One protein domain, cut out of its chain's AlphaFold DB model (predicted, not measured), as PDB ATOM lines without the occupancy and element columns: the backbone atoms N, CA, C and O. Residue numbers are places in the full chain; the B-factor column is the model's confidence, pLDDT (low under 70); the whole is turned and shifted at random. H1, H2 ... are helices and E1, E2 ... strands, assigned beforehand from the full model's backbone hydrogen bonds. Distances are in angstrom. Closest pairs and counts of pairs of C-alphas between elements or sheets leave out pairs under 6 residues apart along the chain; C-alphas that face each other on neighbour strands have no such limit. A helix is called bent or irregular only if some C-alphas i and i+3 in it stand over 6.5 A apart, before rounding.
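AT A GLANCE: This is residues 509 to 648 of the 659 residues of a protein of Prevotella copri (UniProt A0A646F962). A core helix, H5, has H1, H2 and H3 packed round it on one side and the inner part of a twisted four-strand sheet on another; from there the E2 and E3 hairpin reaches away as an arm, and its tip, residues 578 to 583, sticks out. H6 lies off the helical part. The printed part has 140 residues, with six named helices and four named strands that follow each other along the chain as H1 H2 H3 E1 E2 E3 H4 E4 H5 H6; the sheet, in the order E3 E2 E1 E4, is mixed, and the class is mixed too, helices and strands. The whole is compact, radius of gyration of the C-alphas 15.7 A, spanning 50 by 36 by 29 A.

IN THESE COORDINATES: Find C-alpha 509 at (-48.591, 32.150, -35.496), where H1 runs to 513. Next come H2, residues 517 to 526, 14.4 A long, and H3, residues 537 to 549, 18.3 A. E1, residues 561 to 566, measures 16.2 A; E2, residues 569 to 577, measures 25.1 A and bends by 50 degrees at residue 572; E3 is residues 584 to 588. H4, residues 601 to 606, precedes E4, residues 609 to 611. H5, residues 626 to 637, is 16.8 A long and neither bent nor irregular, but only just: C-alphas 632 and 635 are 6.2 A apart. H6 runs from residue 641 to C-alpha 646 at (-36.493, 45.916, -43.214).

HOW THE PARTS SIT: Begin at H5, the hub. With residues 626 to 630 alone it touches H1, closest C-alphas Tyr 511 and Asn 626, 4.9 A. It touches H2 with residues 627 to 632 alone, about perpendicular at 75 degrees, closest C-alphas Val 520 and Ala 627, 4.6 A. H3 touches it with residues 540 to 544 alone, closest C-alphas Leu 540 and Leu 634, 7.0 A. H5 is on the strongly twisted sheet, two layers, at a height over the sheet of 9.2 A. E1, E2 and E3 form a meander, each strand the antiparallel neighbour of the one before: look at N 564 and O 571, 2.8 A, and N 585 and O 576, 2.8 A. E4 is parallel to E1, with N 610 and O 563 at 2.8 A. E3, H4 and E4 form a split strand-helix-strand unit, other strands between its two, with a right-handed crossover; H4 only grazes the sheet. H6 touches no helix. Every O i to N i+4 pair is within hydrogen-bond range in H1, H2, H3, H4 and H6; in H5, 6 of 8.

THE WHOLE: The C-alphas of Thr 538 and Arg 580, the two farthest apart, are 50.6 A apart. The printed part has no cut. Long links join H3 to E1, E3 to H4 and E4 to H5. Confidence is under 70 at residues 527 to 535, 568, 576 to 597 and 612 to 622.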
ATOM      1  N   LEU A 509     -47.676  31.021 -35.669       93.00
ATOM      2  CA  LEU A 509     -48.591  32.150 -35.496       93.00
ATOM      3  C   LEU A 509     -49.724  31.837 -34.511       93.00
ATOM      4  O   LEU A 509     -50.128  32.725 -33.754       93.00
ATOM      5  N   PHE A 510     -50.231  30.598 -34.501       93.38
ATOM      6  CA  PHE A 510     -51.209  30.153 -33.511       93.38
ATOM      7  C   PHE A 510     -50.649  30.305 -32.092       93.38
ATOM      8  O   PHE A 510     -51.288  30.950 -31.255       93.38
ATOM      9  N   TYR A 511     -49.449  29.780 -31.840       93.50
ATOM     10  CA  TYR A 511     -48.822  29.849 -30.521       93.50
ATOM     11  C   TYR A 511     -48.585  31.298 -30.081       93.50
ATOM     12  O   TYR A 511     -48.978  31.677 -28.981       93.50
ATOM     13  N   ILE A 512     -48.064  32.157 -30.964       93.69
ATOM     14  CA  ILE A 512     -47.839  33.586 -30.675       93.69
ATOM     15  C   ILE A 512     -49.151  34.322 -30.363       93.69
ATOM     16  O   ILE A 512     -49.226  35.120 -29.429       93.69
ATOM     17  N   LYS A 513     -50.222  34.084 -31.128       93.44
ATOM     18  CA  LYS A 513     -51.495  34.798 -30.920       93.44
ATOM     19  C   LYS A 513     -52.258  34.344 -29.673       93.44
ATOM     20  O   LYS A 513     -53.106  35.106 -29.202       93.44
ATOM     21  N   ASN A 514     -51.975  33.151 -29.152       93.75
ATOM     22  CA  ASN A 514     -52.585  32.622 -27.927       93.75
ATOM     23  C   ASN A 514     -51.661  32.693 -26.703       93.75
ATOM     24  O   ASN A 514     -51.961  32.053 -25.699       93.75
ATOM     25  N   SER A 515     -50.595  33.493 -26.771       94.88
ATOM     26  CA  SER A 515     -49.685  33.750 -25.653       94.88
ATOM     27  C   SER A 515     -49.691  35.229 -25.246       94.88
ATOM     28  O   SER A 515     -50.010  36.136 -26.039       94.88
ATOM     29  N   THR A 516     -49.338  35.493 -23.990       95.25
ATOM     30  CA  THR A 516     -48.979  36.835 -23.510       95.25
ATOM     31  C   THR A 516     -47.466  37.030 -23.617       95.25
ATOM     32  O   THR A 516     -46.739  36.070 -23.866       95.25
ATOM     33  N   TRP A 517     -46.984  38.273 -23.553       93.69
ATOM     34  CA  TRP A 517     -45.531  38.489 -23.556       93.69
ATOM     35  C   TRP A 517     -44.928  38.042 -22.223       93.69
ATOM     36  O   TRP A 517     -43.837  37.490 -22.206       93.69
ATOM     37  N   GLU A 518     -45.674  38.231 -21.137       94.19
ATOM     38  CA  GLU A 518     -45.322  37.828 -19.783       94.19
ATOM     39  C   GLU A 518     -45.053  36.318 -19.706       94.19
ATOM     40  O   GLU A 518     -43.989  35.914 -19.243       94.19
ATOM     41  N   ASP A 519     -45.951  35.490 -20.253       93.88
ATOM     42  CA  ASP A 519     -45.773  34.030 -20.270       93.88
ATOM     43  C   ASP A 519     -44.567  33.610 -21.127       93.88
ATOM     44  O   ASP A 519     -43.809  32.713 -20.762       93.88
ATOM     45  N   VAL A 520     -44.378  34.260 -22.283       92.31
ATOM     46  CA  VAL A 520     -43.248  33.982 -23.188       92.31
ATOM     47  C   VAL A 520     -41.924  34.346 -22.523       92.31
ATOM     48  O   VAL A 520     -40.963  33.584 -22.611       92.31
ATOM     49  N   LEU A 521     -41.872  35.489 -21.837       88.62
ATOM     50  CA  LEU A 521     -40.696  35.937 -21.104       88.62
ATOM     51  C   LEU A 521     -40.364  34.990 -19.947       88.62
ATOM     52  O   LEU A 521     -39.196  34.654 -19.774       88.62
ATOM     53  N   ALA A 522     -41.372  34.511 -19.211       89.31
ATOM     54  CA  ALA A 522     -41.177  33.529 -18.148       89.31
ATOM     55  C   ALA A 522     -40.547  32.230 -18.680       89.31
ATOM     56  O   ALA A 522     -39.589  31.734 -18.093       89.31
ATOM     57  N   CYS A 523     -41.012  31.718 -19.829       86.56
ATOM     58  CA  CYS A 523     -40.392  30.556 -20.475       86.56
ATOM     59  C   CYS A 523     -38.933  30.824 -20.882       86.56
ATOM     60  O   CYS A 523     -38.076  29.977 -20.655       86.56
ATOM     61  N   LEU A 524     -38.634  32.000 -21.448       81.25
ATOM     62  CA  LEU A 524     -37.264  32.375 -21.831       81.25
ATOM     63  C   LEU A 524     -36.320  32.494 -20.624       81.25
ATOM     64  O   LEU A 524     -35.134  32.215 -20.751       81.25
ATOM     65  N   GLN A 525     -36.830  32.915 -19.465       79.38
ATOM     66  CA  GLN A 525     -36.040  33.070 -18.238       79.38
ATOM     67  C   GLN A 525     -35.780  31.743 -17.511       79.38
ATOM     68  O   GLN A 525     -34.790  31.649 -16.791       79.38
ATOM     69  N   GLN A 526     -36.640  30.734 -17.684       73.62
ATOM     70  CA  GLN A 526     -36.510  29.429 -17.022       73.62
ATOM     71  C   GLN A 526     -35.409  28.534 -17.613       73.62
ATOM     72  O   GLN A 526     -34.869  27.706 -16.893       73.62
ATOM     73  N   GLU A 527     -35.043  28.686 -18.889       62.66
ATOM     74  CA  GLU A 527     -34.033  27.831 -19.547       62.66
ATOM     75  C   GLU A 527     -32.564  28.266 -19.302       62.66
ATOM     76  O   GLU A 527     -31.652  27.821 -19.997       62.66
ATOM     77  N   ASN A 528     -32.312  29.121 -18.306       51.12
ATOM     78  CA  ASN A 528     -31.017  29.757 -18.018       51.12
ATOM     79  C   ASN A 528     -30.083  28.925 -17.103       51.12
ATOM     80  O   ASN A 528     -29.527  29.454 -16.145       51.12
ATOM     81  N   GLU A 529     -29.883  27.634 -17.392       47.44
ATOM     82  CA  GLU A 529     -28.771  26.861 -16.794       47.44
ATOM     83  C   GLU A 529     -27.550  26.750 -17.727       47.44
ATOM     84  O   GLU A 529     -26.435  26.629 -17.232       47.44
ATOM     85  N   ASP A 530     -27.717  26.933 -19.047       44.53
ATOM     86  CA  ASP A 530     -26.606  27.079 -20.002       44.53
ATOM     87  C   ASP A 530     -26.642  28.462 -20.683       44.53
ATOM     88  O   ASP A 530     -27.599  28.869 -21.349       44.53
ATOM     89  N   SER A 531     -25.562  29.212 -20.497       49.97
ATOM     90  CA  SER A 531     -25.393  30.649 -20.723       49.97
ATOM     91  C   SER A 531     -25.468  31.135 -22.188       49.97
ATOM     92  O   SER A 531     -24.451  31.528 -22.764       49.97
ATOM     93  N   LYS A 532     -26.660  31.208 -22.805       51.56
ATOM     94  CA  LYS A 532     -26.863  31.963 -24.076       51.56
ATOM     95  C   LYS A 532     -28.029  32.959 -24.087       51.56
ATOM     96  O   LYS A 532     -28.114  33.784 -25.005       51.56
ATOM     97  N   VAL A 533     -28.914  32.940 -23.088       51.31
ATOM     98  CA  VAL A 533     -30.112  33.799 -23.049       51.31
ATOM     99  C   VAL A 533     -29.813  35.089 -22.274       51.31
ATOM    100  O   VAL A 533     -30.271  35.288 -21.153       51.31
ATOM    101  N   ASN A 534     -28.996  35.978 -22.857       53.84
ATOM    102  CA  ASN A 534     -28.595  37.233 -22.210       53.84
ATOM    103  C   ASN A 534     -29.372  38.477 -22.718       53.84
ATOM    104  O   ASN A 534     -29.467  38.744 -23.918       53.84
ATOM    105  N   ASN A 535     -29.903  39.241 -21.754       58.72
ATOM    106  CA  ASN A 535     -30.157  40.693 -21.661       58.72
ATOM    107  C   ASN A 535     -30.887  41.521 -22.748       58.72
ATOM    108  O   ASN A 535     -31.122  42.704 -22.511       58.72
ATOM    109  N   ASN A 536     -31.342  40.979 -23.885       73.88
ATOM    110  CA  ASN A 536     -32.010  41.780 -24.940       73.88
ATOM    111  C   ASN A 536     -33.553  41.673 -24.978       73.88
ATOM    112  O   ASN A 536     -34.165  41.555 -26.046       73.88
ATOM    113  N   SER A 537     -34.210  41.766 -23.816       80.75
ATOM    114  CA  SER A 537     -35.677  41.651 -23.677       80.75
ATOM    115  C   SER A 537     -36.453  42.661 -24.533       80.75
ATOM    116  O   SER A 537     -37.471  42.314 -25.129       80.75
ATOM    117  N   THR A 538     -35.945  43.888 -24.674       85.56
ATOM    118  CA  THR A 538     -36.562  44.939 -25.498       85.56
ATOM    119  C   THR A 538     -36.621  44.562 -26.979       85.56
ATOM    120  O   THR A 538     -37.628  44.818 -27.640       85.56
ATOM    121  N   VAL A 539     -35.563  43.947 -27.520       87.12
ATOM    122  CA  VAL A 539     -35.518  43.515 -28.927       87.12
ATOM    123  C   VAL A 539     -36.504  42.373 -29.150       87.12
ATOM    124  O   VAL A 539     -37.338  42.448 -30.054       87.12
ATOM    125  N   LEU A 540     -36.472  41.367 -28.275       88.38
ATOM    126  CA  LEU A 540     -37.382  40.224 -28.322       88.38
ATOM    127  C   LEU A 540     -38.848  40.662 -28.206       88.38
ATOM    128  O   LEU A 540     -39.680  40.215 -28.993       88.38
ATOM    129  N   HIS A 541     -39.161  41.602 -27.310       90.75
ATOM    130  CA  HIS A 541     -40.509  42.149 -27.170       90.75
ATOM    131  C   HIS A 541     -40.977  42.874 -28.440       90.75
ATOM    132  O   HIS A 541     -42.100  42.656 -28.897       90.75
ATOM    133  N   ARG A 542     -40.117  43.707 -29.052       90.94
ATOM    134  CA  ARG A 542     -40.431  44.394 -30.321       90.94
ATOM    135  C   ARG A 542     -40.731  43.397 -31.435       90.94
ATOM    136  O   ARG A 542     -41.709  43.569 -32.162       90.94
ATOM    137  N   VAL A 543     -39.922  42.348 -31.544       91.56
ATOM    138  CA  VAL A 543     -40.113  41.284 -32.536       91.56
ATOM    139  C   VAL A 543     -41.407  40.528 -32.248       91.56
ATOM    140  O   VAL A 543     -42.234  40.383 -33.143       91.56
ATOM    141  N   TYR A 544     -41.664  40.142 -30.998       93.62
ATOM    142  CA  TYR A 544     -42.907  39.484 -30.601       93.62
ATOM    143  C   TYR A 544     -44.151  40.320 -30.945       93.62
ATOM    144  O   TYR A 544     -45.093  39.808 -31.557       93.62
ATOM    145  N   ALA A 545     -44.151  41.617 -30.618       94.19
ATOM    146  CA  ALA A 545     -45.247  42.530 -30.938       94.19
ATOM    147  C   ALA A 545     -45.498  42.618 -32.454       94.19
ATOM    148  O   ALA A 545     -46.647  42.572 -32.906       94.19
ATOM    149  N   LEU A 546     -44.425  42.673 -33.245       93.00
ATOM    150  CA  LEU A 546     -44.483  42.715 -34.703       93.00
ATOM    151  C   LEU A 546     -45.007  41.406 -35.308       93.00
ATOM    152  O   LEU A 546     -45.926  41.427 -36.130       93.00
ATOM    153  N   LEU A 547     -44.493  40.260 -34.858       92.62
ATOM    154  CA  LEU A 547     -44.945  38.935 -35.287       92.62
ATOM    155  C   LEU A 547     -46.416  38.691 -34.923       92.62
ATOM    156  O   LEU A 547     -47.186  38.167 -35.728       92.62
ATOM    157  N   LYS A 548     -46.855  39.145 -33.742       92.38
ATOM    158  CA  LYS A 548     -48.258  39.066 -33.310       92.38
ATOM    159  C   LYS A 548     -49.190  39.881 -34.212       92.38
ATOM    160  O   LYS A 548     -50.336  39.465 -34.435       92.38
ATOM    161  N   ALA A 549     -48.709  41.002 -34.753       92.31
ATOM    162  CA  ALA A 549     -49.438  41.853 -35.693       92.31
ATOM    163  C   ALA A 549     -49.425  41.327 -37.141       92.31
ATOM    164  O   ALA A 549     -50.286  41.720 -37.935       92.31
ATOM    165  N   TYR A 550     -48.512  40.414 -37.483       90.56
ATOM    166  CA  TYR A 550     -48.373  39.872 -38.831       90.56
ATOM    167  C   TYR A 550     -49.647  39.133 -39.284       90.56
ATOM    168  O   TYR A 550     -50.286  38.392 -38.525       90.56
ATOM    169  N   ARG A 551     -50.053  39.373 -40.539       88.31
ATOM    170  CA  ARG A 551     -51.295  38.827 -41.131       88.31
ATOM    171  C   ARG A 551     -51.091  38.048 -42.425       88.31
ATOM    172  O   ARG A 551     -52.051  37.452 -42.927       88.31
ATOM    173  N   HIS A 552     -49.898  38.121 -42.999       89.12
ATOM    174  CA  HIS A 552     -49.537  37.396 -44.204       89.12
ATOM    175  C   HIS A 552     -48.621  36.242 -43.821       89.12
ATOM    176  O   HIS A 552     -47.530  36.464 -43.306       89.12
ATOM    177  N   VAL A 553     -49.077  35.020 -44.053       89.12
ATOM    178  CA  VAL A 553     -48.281  33.821 -43.820       89.12
ATOM    179  C   VAL A 553     -48.235  32.995 -45.089       89.12
ATOM    180  O   VAL A 553     -49.195  32.985 -45.860       89.12
ATOM    181  N   THR A 554     -47.121  32.310 -45.294       87.06
ATOM    182  CA  THR A 554     -46.961  31.325 -46.363       87.06
ATOM    183  C   THR A 554     -46.503  30.012 -45.736       87.06
ATOM    184  O   THR A 554     -45.781  30.041 -44.741       87.06
ATOM    185  N   PRO A 555     -46.968  28.858 -46.230       78.94
ATOM    186  CA  PRO A 555     -46.509  27.581 -45.711       78.94
ATOM    187  C   PRO A 555     -45.072  27.304 -46.162       78.94
ATOM    188  O   PRO A 555     -44.606  27.829 -47.176       78.94
ATOM    189  N   CYS A 556     -44.391  26.436 -45.420       77.69
ATOM    190  CA  CYS A 556     -43.107  25.886 -45.832       77.69
ATOM    191  C   CYS A 556     -43.223  25.246 -47.236       77.69
ATOM    192  O   CYS A 556     -44.170  24.490 -47.470       77.69
ATOM    193  N   PRO A 557     -42.287  25.512 -48.171       74.69
ATOM    194  CA  PRO A 557     -42.344  24.954 -49.523       74.69
ATOM    195  C   PRO A 557     -42.083  23.443 -49.555       74.69
ATOM    196  O   PRO A 557     -42.442  22.774 -50.524       74.69
ATOM    197  N   TYR A 558     -41.477  22.882 -48.503       76.12
ATOM    198  CA  TYR A 558     -41.279  21.442 -48.390       76.12
ATOM    199  C   TYR A 558     -42.606  20.739 -48.112       76.12
ATOM    200  O   TYR A 558     -43.353  21.094 -47.198       76.12
ATOM    201  N   LYS A 559     -42.888  19.687 -48.885       73.06
ATOM    202  CA  LYS A 559     -44.058  18.837 -48.658       73.06
ATOM    203  C   LYS A 559     -43.969  18.218 -47.261       73.06
ATOM    204  O   LYS A 559     -42.977  17.570 -46.944       73.06
ATOM    205  N   ASN A 560     -45.011  18.405 -46.448       74.50
ATOM    206  CA  ASN A 560     -45.042  18.000 -45.036       74.50
ATOM    207  C   ASN A 560     -43.905  18.621 -44.197       74.50
ATOM    208  O   ASN A 560     -43.398  17.980 -43.276       74.50
ATOM    209  N   GLY A 561     -43.472  19.839 -44.539       80.06
ATOM    210  CA  GLY A 561     -42.509  20.600 -43.749       80.06
ATOM    211  C   GLY A 561     -43.104  21.076 -42.422       80.06
ATOM    212  O   GLY A 561     -44.256  21.510 -42.369       80.06
ATOM    213  N   PHE A 562     -42.313  21.005 -41.356       84.25
ATOM    214  CA  PHE A 562     -42.665  21.455 -40.012       84.25
ATOM    215  C   PHE A 562     -41.431  22.016 -39.297       84.25
ATOM    216  O   PHE A 562     -40.298  21.697 -39.635       84.25
ATOM    217  N   MET A 563     -41.637  22.859 -38.297       85.12
ATOM    218  CA  MET A 563     -40.608  23.293 -37.365       85.12
ATOM    219  C   MET A 563     -40.521  22.296 -36.228       85.12
ATOM    220  O   MET A 563     -41.536  21.950 -35.629       85.12
ATOM    221  N   TRP A 564     -39.314  21.858 -35.914       81.06
ATOM    222  CA  TRP A 564     -39.056  20.972 -34.800       81.06
ATOM    223  C   TRP A 564     -38.414  21.758 -33.659       81.06
ATOM    224  O   TRP A 564     -37.379  22.387 -33.859       81.06
ATOM    225  N   VAL A 565     -39.043  21.736 -32.485       79.62
ATOM    226  CA  VAL A 565     -38.566  22.394 -31.261       79.62
ATOM    227  C   VAL A 565     -38.000  21.348 -30.302       79.62
ATOM    228  O   VAL A 565     -38.678  20.360 -30.011       79.62
ATOM    229  N   ARG A 566     -36.775  21.555 -29.805       72.75
ATOM    230  CA  ARG A 566     -36.109  20.679 -28.828       72.75
ATOM    231  C   ARG A 566     -35.285  21.499 -27.829       72.75
ATOM    232  O   ARG A 566     -34.111  21.785 -28.077       72.75
ATOM    233  N   GLY A 567     -35.871  21.815 -26.673       71.62
ATOM    234  CA  GLY A 567     -35.282  22.823 -25.780       71.62
ATOM    235  C   GLY A 567     -35.068  24.123 -26.562       71.62
ATOM    236  O   GLY A 567     -35.894  24.464 -27.405       71.62
ATOM    237  N   THR A 568     -33.898  24.739 -26.407       67.75
ATOM    238  CA  THR A 568     -33.501  25.977 -27.104       67.75
ATOM    239  C   THR A 568     -33.307  25.855 -28.624       67.75
ATOM    240  O   THR A 568     -33.162  26.869 -29.315       67.75
ATOM    241  N   TRP A 569     -33.297  24.640 -29.180       72.12
ATOM    242  CA  TRP A 569     -33.034  24.411 -30.601       72.12
ATOM    243  C   TRP A 569     -34.325  24.372 -31.411       72.12
ATOM    244  O   TRP A 569     -35.249  23.619 -31.089       72.12
ATOM    245  N   VAL A 570     -34.361  25.136 -32.507       78.25
ATOM    246  CA  VAL A 570     -35.469  25.119 -33.467       78.25
ATOM    247  C   VAL A 570     -34.948  25.077 -34.895       78.25
ATOM    248  O   VAL A 570     -34.140  25.912 -35.292       78.25
ATOM    249  N   PHE A 571     -35.453  24.136 -35.688       78.50
ATOM    250  CA  PHE A 571     -35.067  23.973 -37.091       78.50
ATOM    251  C   PHE A 571     -36.247  23.502 -37.943       78.50
ATOM    252  O   PHE A 571     -37.240  22.983 -37.434       78.50
ATOM    253  N   ILE A 572     -36.158  23.697 -39.259       77.81
ATOM    254  CA  ILE A 572     -37.164  23.202 -40.205       77.81
ATOM    255  C   ILE A 572     -36.817  21.757 -40.574       77.81
ATOM    256  O   ILE A 572     -35.716  21.463 -41.032       77.81
ATOM    257  N   ALA A 573     -37.776  20.857 -40.399       77.88
ATOM    258  CA  ALA A 573     -37.713  19.451 -40.760       77.88
ATOM    259  C   ALA A 573     -38.821  19.108 -41.763       77.88
ATOM    260  O   ALA A 573     -39.755  19.882 -41.989       77.88
ATOM    261  N   HIS A 574     -38.725  17.939 -42.389       76.38
ATOM    262  CA  HIS A 574     -39.785  17.427 -43.254       76.38
ATOM    263  C   HIS A 574     -39.812  15.900 -43.238       76.38
ATOM    264  O   HIS A 574     -38.840  15.233 -42.871       76.38
ATOM    265  N   LYS A 575     -40.954  15.338 -43.638       72.25
ATOM    266  CA  LYS A 575     -41.127  13.889 -43.761       72.25
ATOM    267  C   LYS A 575     -41.182  13.469 -45.212       72.25
ATOM    268  O   LYS A 575     -41.910  14.065 -46.007       72.25
ATOM    269  N   PHE A 576     -40.509  12.374 -45.533       68.88
ATOM    270  CA  PHE A 576     -40.635  11.727 -46.829       68.88
ATOM    271  C   PHE A 576     -40.779  10.217 -46.677       68.88
ATOM    272  O   PHE A 576     -40.331   9.615 -45.707       68.88
ATOM    273  N   LYS A 577     -41.419   9.588 -47.660       65.94
ATOM    274  CA  LYS A 577     -41.545   8.133 -47.728       65.94
ATOM    275  C   LYS A 577     -40.318   7.570 -48.442       65.94
ATOM    276  O   LYS A 577     -40.015   8.005 -49.555       65.94
ATOM    277  N   THR A 578     -39.597   6.631 -47.834       62.59
ATOM    278  CA  THR A 578     -38.462   5.982 -48.499       62.59
ATOM    279  C   THR A 578     -38.964   5.185 -49.701       62.59
ATOM    280  O   THR A 578     -39.987   4.499 -49.636       62.59
ATOM    281  N   LYS A 579     -38.224   5.238 -50.812       65.25
ATOM    282  CA  LYS A 579     -38.573   4.461 -52.010       65.25
ATOM    283  C   LYS A 579     -38.428   2.949 -51.791       65.25
ATOM    284  O   LYS A 579     -39.171   2.185 -52.389       65.25
ATOM    285  N   ARG A 580     -37.479   2.525 -50.945       59.47
ATOM    286  CA  ARG A 580     -37.100   1.111 -50.764       59.47
ATOM    287  C   ARG A 580     -37.972   0.362 -49.758       59.47
ATOM    288  O   ARG A 580     -38.281  -0.797 -49.994       59.47
ATOM    289  N   THR A 581     -38.338   0.991 -48.642       58.59
ATOM    290  CA  THR A 581     -39.097   0.325 -47.565       58.59
ATOM    291  C   THR A 581     -40.531   0.829 -47.454       58.59
ATOM    292  O   THR A 581     -41.319   0.257 -46.709       58.59
ATOM    293  N   GLY A 582     -40.884   1.914 -48.154       58.91
ATOM    294  CA  GLY A 582     -42.182   2.563 -47.999       58.91
ATOM    295  C   GLY A 582     -42.390   3.182 -46.611       58.91
ATOM    296  O   GLY A 582     -43.483   3.660 -46.324       58.91
ATOM    297  N   GLN A 583     -41.368   3.194 -45.755       56.75
ATOM    298  CA  GLN A 583     -41.441   3.789 -44.427       56.75
ATOM    299  C   GLN A 583     -41.399   5.309 -44.533       56.75
ATOM    300  O   GLN A 583     -40.687   5.864 -45.370       56.75
ATOM    301  N   ILE A 584     -42.150   5.989 -43.675       61.44
ATOM    302  CA  ILE A 584     -42.033   7.437 -43.510       61.44
ATOM    303  C   ILE A 584     -40.797   7.694 -42.650       61.44
ATOM    304  O   ILE A 584     -40.685   7.173 -41.545       61.44
ATOM    305  N   VAL A 585     -39.864   8.480 -43.176       58.88
ATOM    306  CA  VAL A 585     -38.665   8.924 -42.468       58.88
ATOM    307  C   VAL A 585     -38.777  10.422 -42.241       58.88
ATOM    308  O   VAL A 585     -39.081  11.190 -43.158       58.88
ATOM    309  N   GLU A 586     -38.547  10.828 -40.996       69.62
ATOM    310  CA  GLU A 586     -38.352  12.225 -40.634       69.62
ATOM    311  C   GLU A 586     -36.884  12.557 -40.888       69.62
ATOM    312  O   GLU A 586     -35.997  11.978 -40.259       69.62
ATOM    313  N   SER A 587     -36.619  13.453 -41.835       61.53
ATOM    314  CA  SER A 587     -35.266  13.941 -42.066       61.53
ATOM    315  C   SER A 587     -35.150  15.335 -41.496       61.53
ATOM    316  O   SER A 587     -35.872  16.260 -41.879       61.53
ATOM    317  N   GLN A 588     -34.180  15.477 -40.606       58.72
ATOM    318  CA  GLN A 588     -33.496  16.747 -40.452       58.72
ATOM    319  C   GLN A 588     -32.764  16.959 -41.784       58.72
ATOM    320  O   GLN A 588     -32.164  16.015 -42.309       58.72
ATOM    321  N   ALA A 589     -32.932  18.111 -42.429       53.53
ATOM    322  CA  ALA A 589     -32.150  18.387 -43.632       53.53
ATOM    323  C   ALA A 589     -30.653  18.393 -43.239       53.53
ATOM    324  O   ALA A 589     -30.357  18.865 -42.141       53.53
ATOM    325  N   PRO A 590     -29.723  17.866 -44.059       44.72
ATOM    326  CA  PRO A 590     -28.306  17.799 -43.697       44.72
ATOM    327  C   PRO A 590     -27.715  19.192 -43.402       44.72
ATOM    328  O   PRO A 590     -27.587  20.024 -44.294       44.72
ATOM    329  N   GLU A 591     -27.455  19.437 -42.117       44.12
ATOM    330  CA  GLU A 591     -26.317  20.105 -41.453       44.12
ATOM    331  C   GLU A 591     -25.649  21.389 -42.005       44.12
ATOM    332  O   GLU A 591     -24.669  21.811 -41.403       44.12
ATOM    333  N   ALA A 592     -26.162  22.100 -43.019       39.78
ATOM    334  CA  ALA A 592     -25.506  23.353 -43.457       39.78
ATOM    335  C   ALA A 592     -26.374  24.616 -43.677       39.78
ATOM    336  O   ALA A 592     -25.797  25.695 -43.724       39.78
ATOM    337  N   GLU A 593     -27.715  24.570 -43.775       42.62
ATOM    338  CA  GLU A 593     -28.463  25.743 -44.317       42.62
ATOM    339  C   GLU A 593     -29.822  26.116 -43.673       42.62
ATOM    340  O   GLU A 593     -30.642  26.796 -44.297       42.62
ATOM    341  N   PHE A 594     -30.155  25.695 -42.446       54.78
ATOM    342  CA  PHE A 594     -31.516  25.961 -41.931       54.78
ATOM    343  C   PHE A 594     -31.587  26.404 -40.480       54.78
ATOM    344  O   PHE A 594     -32.269  25.797 -39.655       54.78
ATOM    345  N   TYR A 595     -30.997  27.559 -40.207       57.69
ATOM    346  CA  TYR A 595     -31.485  28.383 -39.116       57.69
ATOM    347  C   TYR A 595     -32.702  29.191 -39.578       57.69
ATOM    348  O   TYR A 595     -32.791  29.638 -40.725       57.69
ATOM    349  N   LEU A 596     -33.651  29.413 -38.668       64.69
ATOM    350  CA  LEU A 596     -34.828  30.247 -38.926       64.69
ATOM    351  C   LEU A 596     -34.463  31.659 -39.422       64.69
ATOM    352  O   LEU A 596     -35.282  32.306 -40.068       64.69
ATOM    353  N   TYR A 597     -33.243  32.134 -39.173       68.69
ATOM    354  CA  TYR A 597     -32.835  33.480 -39.536       68.69
ATOM    355  C   TYR A 597     -32.745  33.767 -41.041       68.69
ATOM    356  O   TYR A 597     -32.955  34.905 -41.448       68.69
ATOM    357  N   GLU A 598     -32.509  32.783 -41.906       73.25
ATOM    358  CA  GLU A 598     -32.437  33.041 -43.359       73.25
ATOM    359  C   GLU A 598     -33.814  33.061 -44.032       73.25
ATOM    360  O   GLU A 598     -33.954  33.299 -45.233       73.25
ATOM    361  N   ARG A 599     -34.866  32.782 -43.262       81.56
ATOM    362  CA  ARG A 599     -36.217  32.549 -43.762       81.56
ATOM    363  C   ARG A 599     -37.138  33.718 -43.427       81.56
ATOM    364  O   ARG A 599     -37.112  34.201 -42.302       81.56
ATOM    365  N   PRO A 600     -37.996  34.186 -44.352       87.31
ATOM    366  CA  PRO A 600     -38.883  35.310 -44.068       87.31
ATOM    367  C   PRO A 600     -39.861  34.954 -42.943       87.31
ATOM    368  O   PRO A 600     -40.397  33.842 -42.903       87.31
ATOM    369  N   TRP A 601     -40.150  35.915 -42.058       90.12
ATOM    370  CA  TRP A 601     -41.073  35.698 -40.937       90.12
ATOM    371  C   TRP A 601     -42.444  35.184 -41.384       90.12
ATOM    372  O   TRP A 601     -43.030  34.355 -40.694       90.12
ATOM    373  N   SER A 602     -42.941  35.602 -42.554       89.06
ATOM    374  CA  SER A 602     -44.203  35.103 -43.118       89.06
ATOM    375  C   SER A 602     -44.205  33.585 -43.333       89.06
ATOM    376  O   SER A 602     -45.245  32.955 -43.141       89.06
ATOM    377  N   MET A 603     -43.070  32.991 -43.709       88.00
ATOM    378  CA  MET A 603     -42.952  31.545 -43.889       88.00
ATOM    379  C   MET A 603     -42.886  30.827 -42.541       88.00
ATOM    380  O   MET A 603     -43.607  29.861 -42.303       88.00
ATOM    381  N   ILE A 604     -42.054  31.330 -41.628       87.69
ATOM    382  CA  ILE A 604     -41.858  30.735 -40.299       87.69
ATOM    383  C   ILE A 604     -43.183  30.718 -39.526       87.69
ATOM    384  O   ILE A 604     -43.591  29.691 -38.996       87.69
ATOM    385  N   LEU A 605     -43.915  31.835 -39.544       90.62
ATOM    386  CA  LEU A 605     -45.217  31.966 -38.890       90.62
ATOM    387  C   LEU A 605     -46.278  31.007 -39.445       90.62
ATOM    388  O   LEU A 605     -47.156  30.581 -38.694       90.62
ATOM    389  N   GLY A 606     -46.216  30.687 -40.741       89.06
ATOM    390  CA  GLY A 606     -47.119  29.748 -41.409       89.06
ATOM    391  C   GLY A 606     -46.681  28.286 -41.328       89.06
ATOM    392  O   GLY A 606     -47.404  27.419 -41.816       89.06
ATOM    393  N   THR A 607     -45.520  27.994 -40.737       87.94
ATOM    394  CA  THR A 607     -44.990  26.630 -40.664       87.94
ATOM    395  C   THR A 607     -45.565  25.899 -39.437       87.94
ATOM    396  O   THR A 607     -45.573  26.470 -38.340       87.94
ATOM    397  N   PRO A 608     -46.077  24.660 -39.593       89.50
ATOM    398  CA  PRO A 608     -46.536  23.827 -38.478       89.50
ATOM    399  C   PRO A 608     -45.409  23.567 -37.475       89.50
ATOM    400  O   PRO A 608     -44.278  23.372 -37.903       89.50
ATOM    401  N   VAL A 609     -45.684  23.523 -36.172       87.50
ATOM    402  CA  VAL A 609     -44.662  23.309 -35.131       87.50
ATOM    403  C   VAL A 609     -44.893  21.979 -34.418       87.50
ATOM    404  O   VAL A 609     -46.001  21.671 -33.985       87.50
ATOM    405  N   LYS A 610     -43.824  21.195 -34.286       81.31
ATOM    406  CA  LYS A 610     -43.759  19.921 -33.573       81.31
ATOM    407  C   LYS A 610     -42.774  20.046 -32.414       81.31
ATOM    408  O   LYS A 610     -41.617  20.410 -32.621       81.31
ATOM    409  N   ALA A 611     -43.209  19.701 -31.210       74.75
ATOM    410  CA  ALA A 611     -42.304  19.512 -30.080       74.75
ATOM    411  C   ALA A 611     -41.595  18.153 -30.186       74.75
ATOM    412  O   ALA A 611     -42.194  17.159 -30.601       74.75
ATOM    413  N   TRP A 612     -40.323  18.100 -29.799       63.84
ATOM    414  CA  TRP A 612     -39.559  16.859 -29.649       63.84
ATOM    415  C   TRP A 612     -40.144  15.932 -28.586       63.84
ATOM    416  O   TRP A 612     -40.178  14.711 -28.735       63.84
ATOM    417  N   ASP A 613     -40.585  16.535 -27.498       55.72
ATOM    418  CA  ASP A 613     -41.150  15.914 -26.313       55.72
ATOM    419  C   ASP A 613     -42.653  15.639 -26.440       55.72
ATOM    420  O   ASP A 613     -43.169  14.866 -25.639       55.72
ATOM    421  N   ASN A 614     -43.333  16.162 -27.475       56.56
ATOM    422  CA  ASN A 614     -44.707  15.792 -27.828       56.56
ATOM    423  C   ASN A 614     -44.746  14.349 -28.350       56.56
ATOM    424  O   ASN A 614     -44.962  14.071 -29.532       56.56
ATOM    425  N   ARG A 615     -44.489  13.408 -27.442       54.81
ATOM    426  CA  ARG A 615     -44.547  11.975 -27.667       54.81
ATOM    427  C   ARG A 615     -45.916  11.476 -27.245       54.81
ATOM    428  O   ARG A 615     -46.399  11.785 -26.162       54.81
ATOM    429  N   LEU A 616     -46.492  10.716 -28.171       59.38
ATOM    430  CA  LEU A 616     -47.500   9.673 -28.030       59.38
ATOM    431  C   LEU A 616     -48.539   9.925 -26.911       59.38
ATOM    432  O   LEU A 616     -48.227   9.715 -25.743       59.38
ATOM    433  N   PRO A 617     -49.794  10.285 -27.246       56.25
ATOM    434  CA  PRO A 617     -50.892  10.523 -26.298       56.25
ATOM    435  C   PRO A 617     -51.021   9.524 -25.132       56.25
ATOM    436  O   PRO A 617     -51.401   9.924 -24.032       56.25
ATOM    437  N   PHE A 618     -50.640   8.252 -25.319       60.97
ATOM    438  CA  PHE A 618     -50.643   7.248 -24.246       60.97
ATOM    439  C   PHE A 618     -49.677   7.552 -23.095       60.97
ATOM    440  O   PHE A 618     -49.882   7.083 -21.973       60.97
ATOM    441  N   MET A 619     -48.602   8.292 -23.374       59.00
ATOM    442  CA  MET A 619     -47.585   8.646 -22.397       59.00
ATOM    443  C   MET A 619     -48.066   9.769 -21.492       59.00
ATOM    444  O   MET A 619     -47.481   9.935 -20.440       59.00
ATOM    445  N   MET A 620     -49.109  10.536 -21.837       60.28
ATOM    446  CA  MET A 620     -49.562  11.684 -21.035       60.28
ATOM    447  C   MET A 620     -48.419  12.628 -20.615       60.28
ATOM    448  O   MET A 620     -48.371  13.091 -19.472       60.28
ATOM    449  N   LEU A 621     -47.444  12.878 -21.490       59.84
ATOM    450  CA  LEU A 621     -46.461  13.928 -21.224       59.84
ATOM    451  C   LEU A 621     -47.204  15.272 -21.140       59.84
ATOM    452  O   LEU A 621     -48.083  15.515 -21.978       59.84
ATOM    453  N   PRO A 622     -46.928  16.119 -20.128       61.62
ATOM    454  CA  PRO A 622     -47.543  17.434 -20.051       61.62
ATOM    455  C   PRO A 622     -47.273  18.183 -21.352       61.62
ATOM    456  O   PRO A 622     -46.124  18.322 -21.761       61.62
ATOM    457  N   GLN A 623     -48.327  18.654 -22.015       70.88
ATOM    458  CA  GLN A 623     -48.151  19.517 -23.176       70.88
ATOM    459  C   GLN A 623     -47.464  20.804 -22.728       70.88
ATOM    460  O   GLN A 623     -47.909  21.450 -21.775       70.88
ATOM    461  N   HIS A 624     -46.417  21.209 -23.442       80.06
ATOM    462  CA  HIS A 624     -45.853  22.534 -23.244       80.06
ATOM    463  C   HIS A 624     -46.918  23.625 -23.474       80.06
ATOM    464  O   HIS A 624     -47.744  23.506 -24.388       80.06
ATOM    465  N   PRO A 625     -46.917  24.709 -22.673       87.81
ATOM    466  CA  PRO A 625     -47.836  25.821 -22.884       87.81
ATOM    467  C   PRO A 625     -47.556  26.505 -24.228       87.81
ATOM    468  O   PRO A 625     -46.436  26.480 -24.731       87.81
ATOM    469  N   ASN A 626     -48.545  27.207 -24.793       90.81
ATOM    470  CA  ASN A 626     -48.360  27.940 -26.058       90.81
ATOM    471  C   ASN A 626     -47.167  28.917 -26.021       90.81
ATOM    472  O   ASN A 626     -46.515  29.144 -27.042       90.81
ATOM    473  N   ALA A 627     -46.872  29.471 -24.841       92.38
ATOM    474  CA  ALA A 627     -45.771  30.396 -24.616       92.38
ATOM    475  C   ALA A 627     -44.393  29.755 -24.829       92.38
ATOM    476  O   ALA A 627     -43.505  30.420 -25.355       92.38
ATOM    477  N   TYR A 628     -44.243  28.465 -24.520       89.25
ATOM    478  CA  TYR A 628     -43.003  27.719 -24.731       89.25
ATOM    479  C   TYR A 628     -42.623  27.684 -26.214       89.25
ATOM    480  O   TYR A 628     -41.542  28.119 -26.596       89.25
ATOM    481  N   TYR A 629     -43.548  27.259 -27.081       88.69
ATOM    482  CA  TYR A 629     -43.303  27.203 -28.525       88.69
ATOM    483  C   TYR A 629     -42.965  28.578 -29.107       88.69
ATOM    484  O   TYR A 629     -42.076  28.698 -29.949       88.69
ATOM    485  N   ALA A 630     -43.656  29.623 -28.641       91.19
ATOM    486  CA  ALA A 630     -43.364  30.994 -29.038       91.19
ATOM    487  C   ALA A 630     -41.965  31.439 -28.573       91.19
ATOM    488  O   ALA A 630     -41.221  32.000 -29.375       91.19
ATOM    489  N   ALA A 631     -41.594  31.150 -27.322       88.62
ATOM    490  CA  ALA A 631     -40.293  31.466 -26.741       88.62
ATOM    491  C   ALA A 631     -39.142  30.820 -27.523       88.62
ATOM    492  O   ALA A 631     -38.247  31.529 -27.987       88.62
ATOM    493  N   MET A 632     -39.206  29.503 -27.749       84.38
ATOM    494  CA  MET A 632     -38.127  28.755 -28.409       84.38
ATOM    495  C   MET A 632     -37.869  29.242 -29.838       84.38
ATOM    496  O   MET A 632     -36.729  29.321 -30.301       84.38
ATOM    497  N   CYS A 633     -38.930  29.631 -30.546       83.94
ATOM    498  CA  CYS A 633     -38.804  30.152 -31.902       83.94
ATOM    499  C   CYS A 633     -38.300  31.600 -31.925       83.94
ATOM    500  O   CYS A 633     -37.536  31.955 -32.819       83.94
ATOM    501  N   LEU A 634     -38.704  32.436 -30.961       86.12
ATOM    502  CA  LEU A 634     -38.406  33.870 -30.967       86.12
ATOM    503  C   LEU A 634     -36.899  34.148 -30.982       86.12
ATOM    504  O   LEU A 634     -36.451  34.977 -31.770       86.12
ATOM    505  N   TYR A 635     -36.121  33.419 -30.177       77.38
ATOM    506  CA  TYR A 635     -34.661  33.549 -30.136       77.38
ATOM    507  C   TYR A 635     -34.005  33.229 -31.487       77.38
ATOM    508  O   TYR A 635     -33.162  33.965 -31.980       77.38
ATOM    509  N   ASN A 636     -34.456  32.168 -32.147       76.94
ATOM    510  CA  ASN A 636     -33.905  31.751 -33.434       76.94
ATOM    511  C   ASN A 636     -34.352  32.669 -34.600       76.94
ATOM    512  O   ASN A 636     -33.751  32.664 -35.673       76.94
ATOM    513  N   MET A 637     -35.415  33.462 -34.412       81.75
ATOM    514  CA  MET A 637     -35.950  34.387 -35.423       81.75
ATOM    515  C   MET A 637     -35.311  35.781 -35.397       81.75
ATOM    516  O   MET A 637     -35.396  36.492 -36.403       81.75
ATOM    517  N   VAL A 638     -34.709  36.196 -34.276       78.31
ATOM    518  CA  VAL A 638     -34.087  37.529 -34.144       78.31
ATOM    519  C   VAL A 638     -32.740  37.657 -34.848       78.31
ATOM    520  O   VAL A 638     -32.277  38.775 -35.071       78.31
ATOM    521  N   ASP A 639     -32.172  36.544 -35.306       74.38
ATOM    522  CA  ASP A 639     -31.001  36.546 -36.183       74.38
ATOM    523  C   ASP A 639     -31.336  36.844 -37.655       74.38
ATOM    524  O   ASP A 639     -30.428  36.955 -38.482       74.38
ATOM    525  N   ASN A 640     -32.620  37.007 -38.012       80.88
ATOM    526  CA  ASN A 640     -33.043  37.279 -39.388       80.88
ATOM    527  C   ASN A 640     -32.642  38.680 -39.863       80.88
ATOM    528  O   ASN A 640     -33.436  39.621 -39.819       80.88
ATOM    529  N   ASN A 641     -31.409  38.812 -40.358       78.81
ATOM    530  CA  ASN A 641     -30.822  40.088 -40.771       78.81
ATOM    531  C   ASN A 641     -31.709  40.847 -41.777       78.81
ATOM    532  O   ASN A 641     -31.848  42.068 -41.683       78.81
ATOM    533  N   THR A 642     -32.328  40.133 -42.720       83.31
ATOM    534  CA  THR A 642     -33.144  40.722 -43.790       83.31
ATOM    535  C   THR A 642     -34.414  41.370 -43.242       83.31
ATOM    536  O   THR A 642     -34.650  42.559 -43.475       83.31
ATOM    537  N   GLU A 643     -35.224  40.629 -42.478       88.25
ATOM    538  CA  GLU A 643     -36.467  41.162 -41.903       88.25
ATOM    539  C   GLU A 643     -36.184  42.171 -40.777       88.25
ATOM    540  O   GLU A 643     -36.869  43.192 -40.683       88.25
ATOM    541  N   MET A 644     -35.126  41.970 -39.984       87.50
ATOM    542  CA  MET A 644     -34.704  42.920 -38.946       87.50
ATOM    543  C   MET A 644     -34.305  44.273 -39.552       87.50
ATOM    544  O   MET A 644     -34.791  45.315 -39.101       87.50
ATOM    545  N   LYS A 645     -33.509  44.277 -40.634       88.25
ATOM    546  CA  LYS A 645     -33.135  45.501 -41.364       88.25
ATOM    547  C   LYS A 645     -34.358  46.189 -41.968       88.25
ATOM    548  O   LYS A 645     -34.526  47.396 -41.804       88.25
ATOM    549  N   LYS A 646     -35.238  45.423 -42.619       90.56
ATOM    550  CA  LYS A 646     -36.493  45.916 -43.214       90.56
ATOM    551  C   LYS A 646     -37.397  46.609 -42.190       90.56
ATOM    552  O   LYS A 646     -38.014  47.621 -42.512       90.56
ATOM    553  N   HIS A 647     -37.447  46.100 -40.961       90.19
ATOM    554  CA  HIS A 647     -38.265  46.648 -39.877       90.19
ATOM    555  C   HIS A 647     -37.506  47.575 -38.912       90.19
ATOM    556  O   HIS A 647     -38.077  47.993 -37.906       90.19
ATOM    557  N   LYS A 648     -36.253  47.948 -39.226       92.00
ATOM    558  CA  LYS A 648     -35.397  48.830 -38.409       92.00
ATOM    559  C   LYS A 648     -35.229  48.345 -36.958       92.00
ATOM    560  O   LYS A 648     -35.188  49.149 -36.028       92.00
TER     561      LYS A 648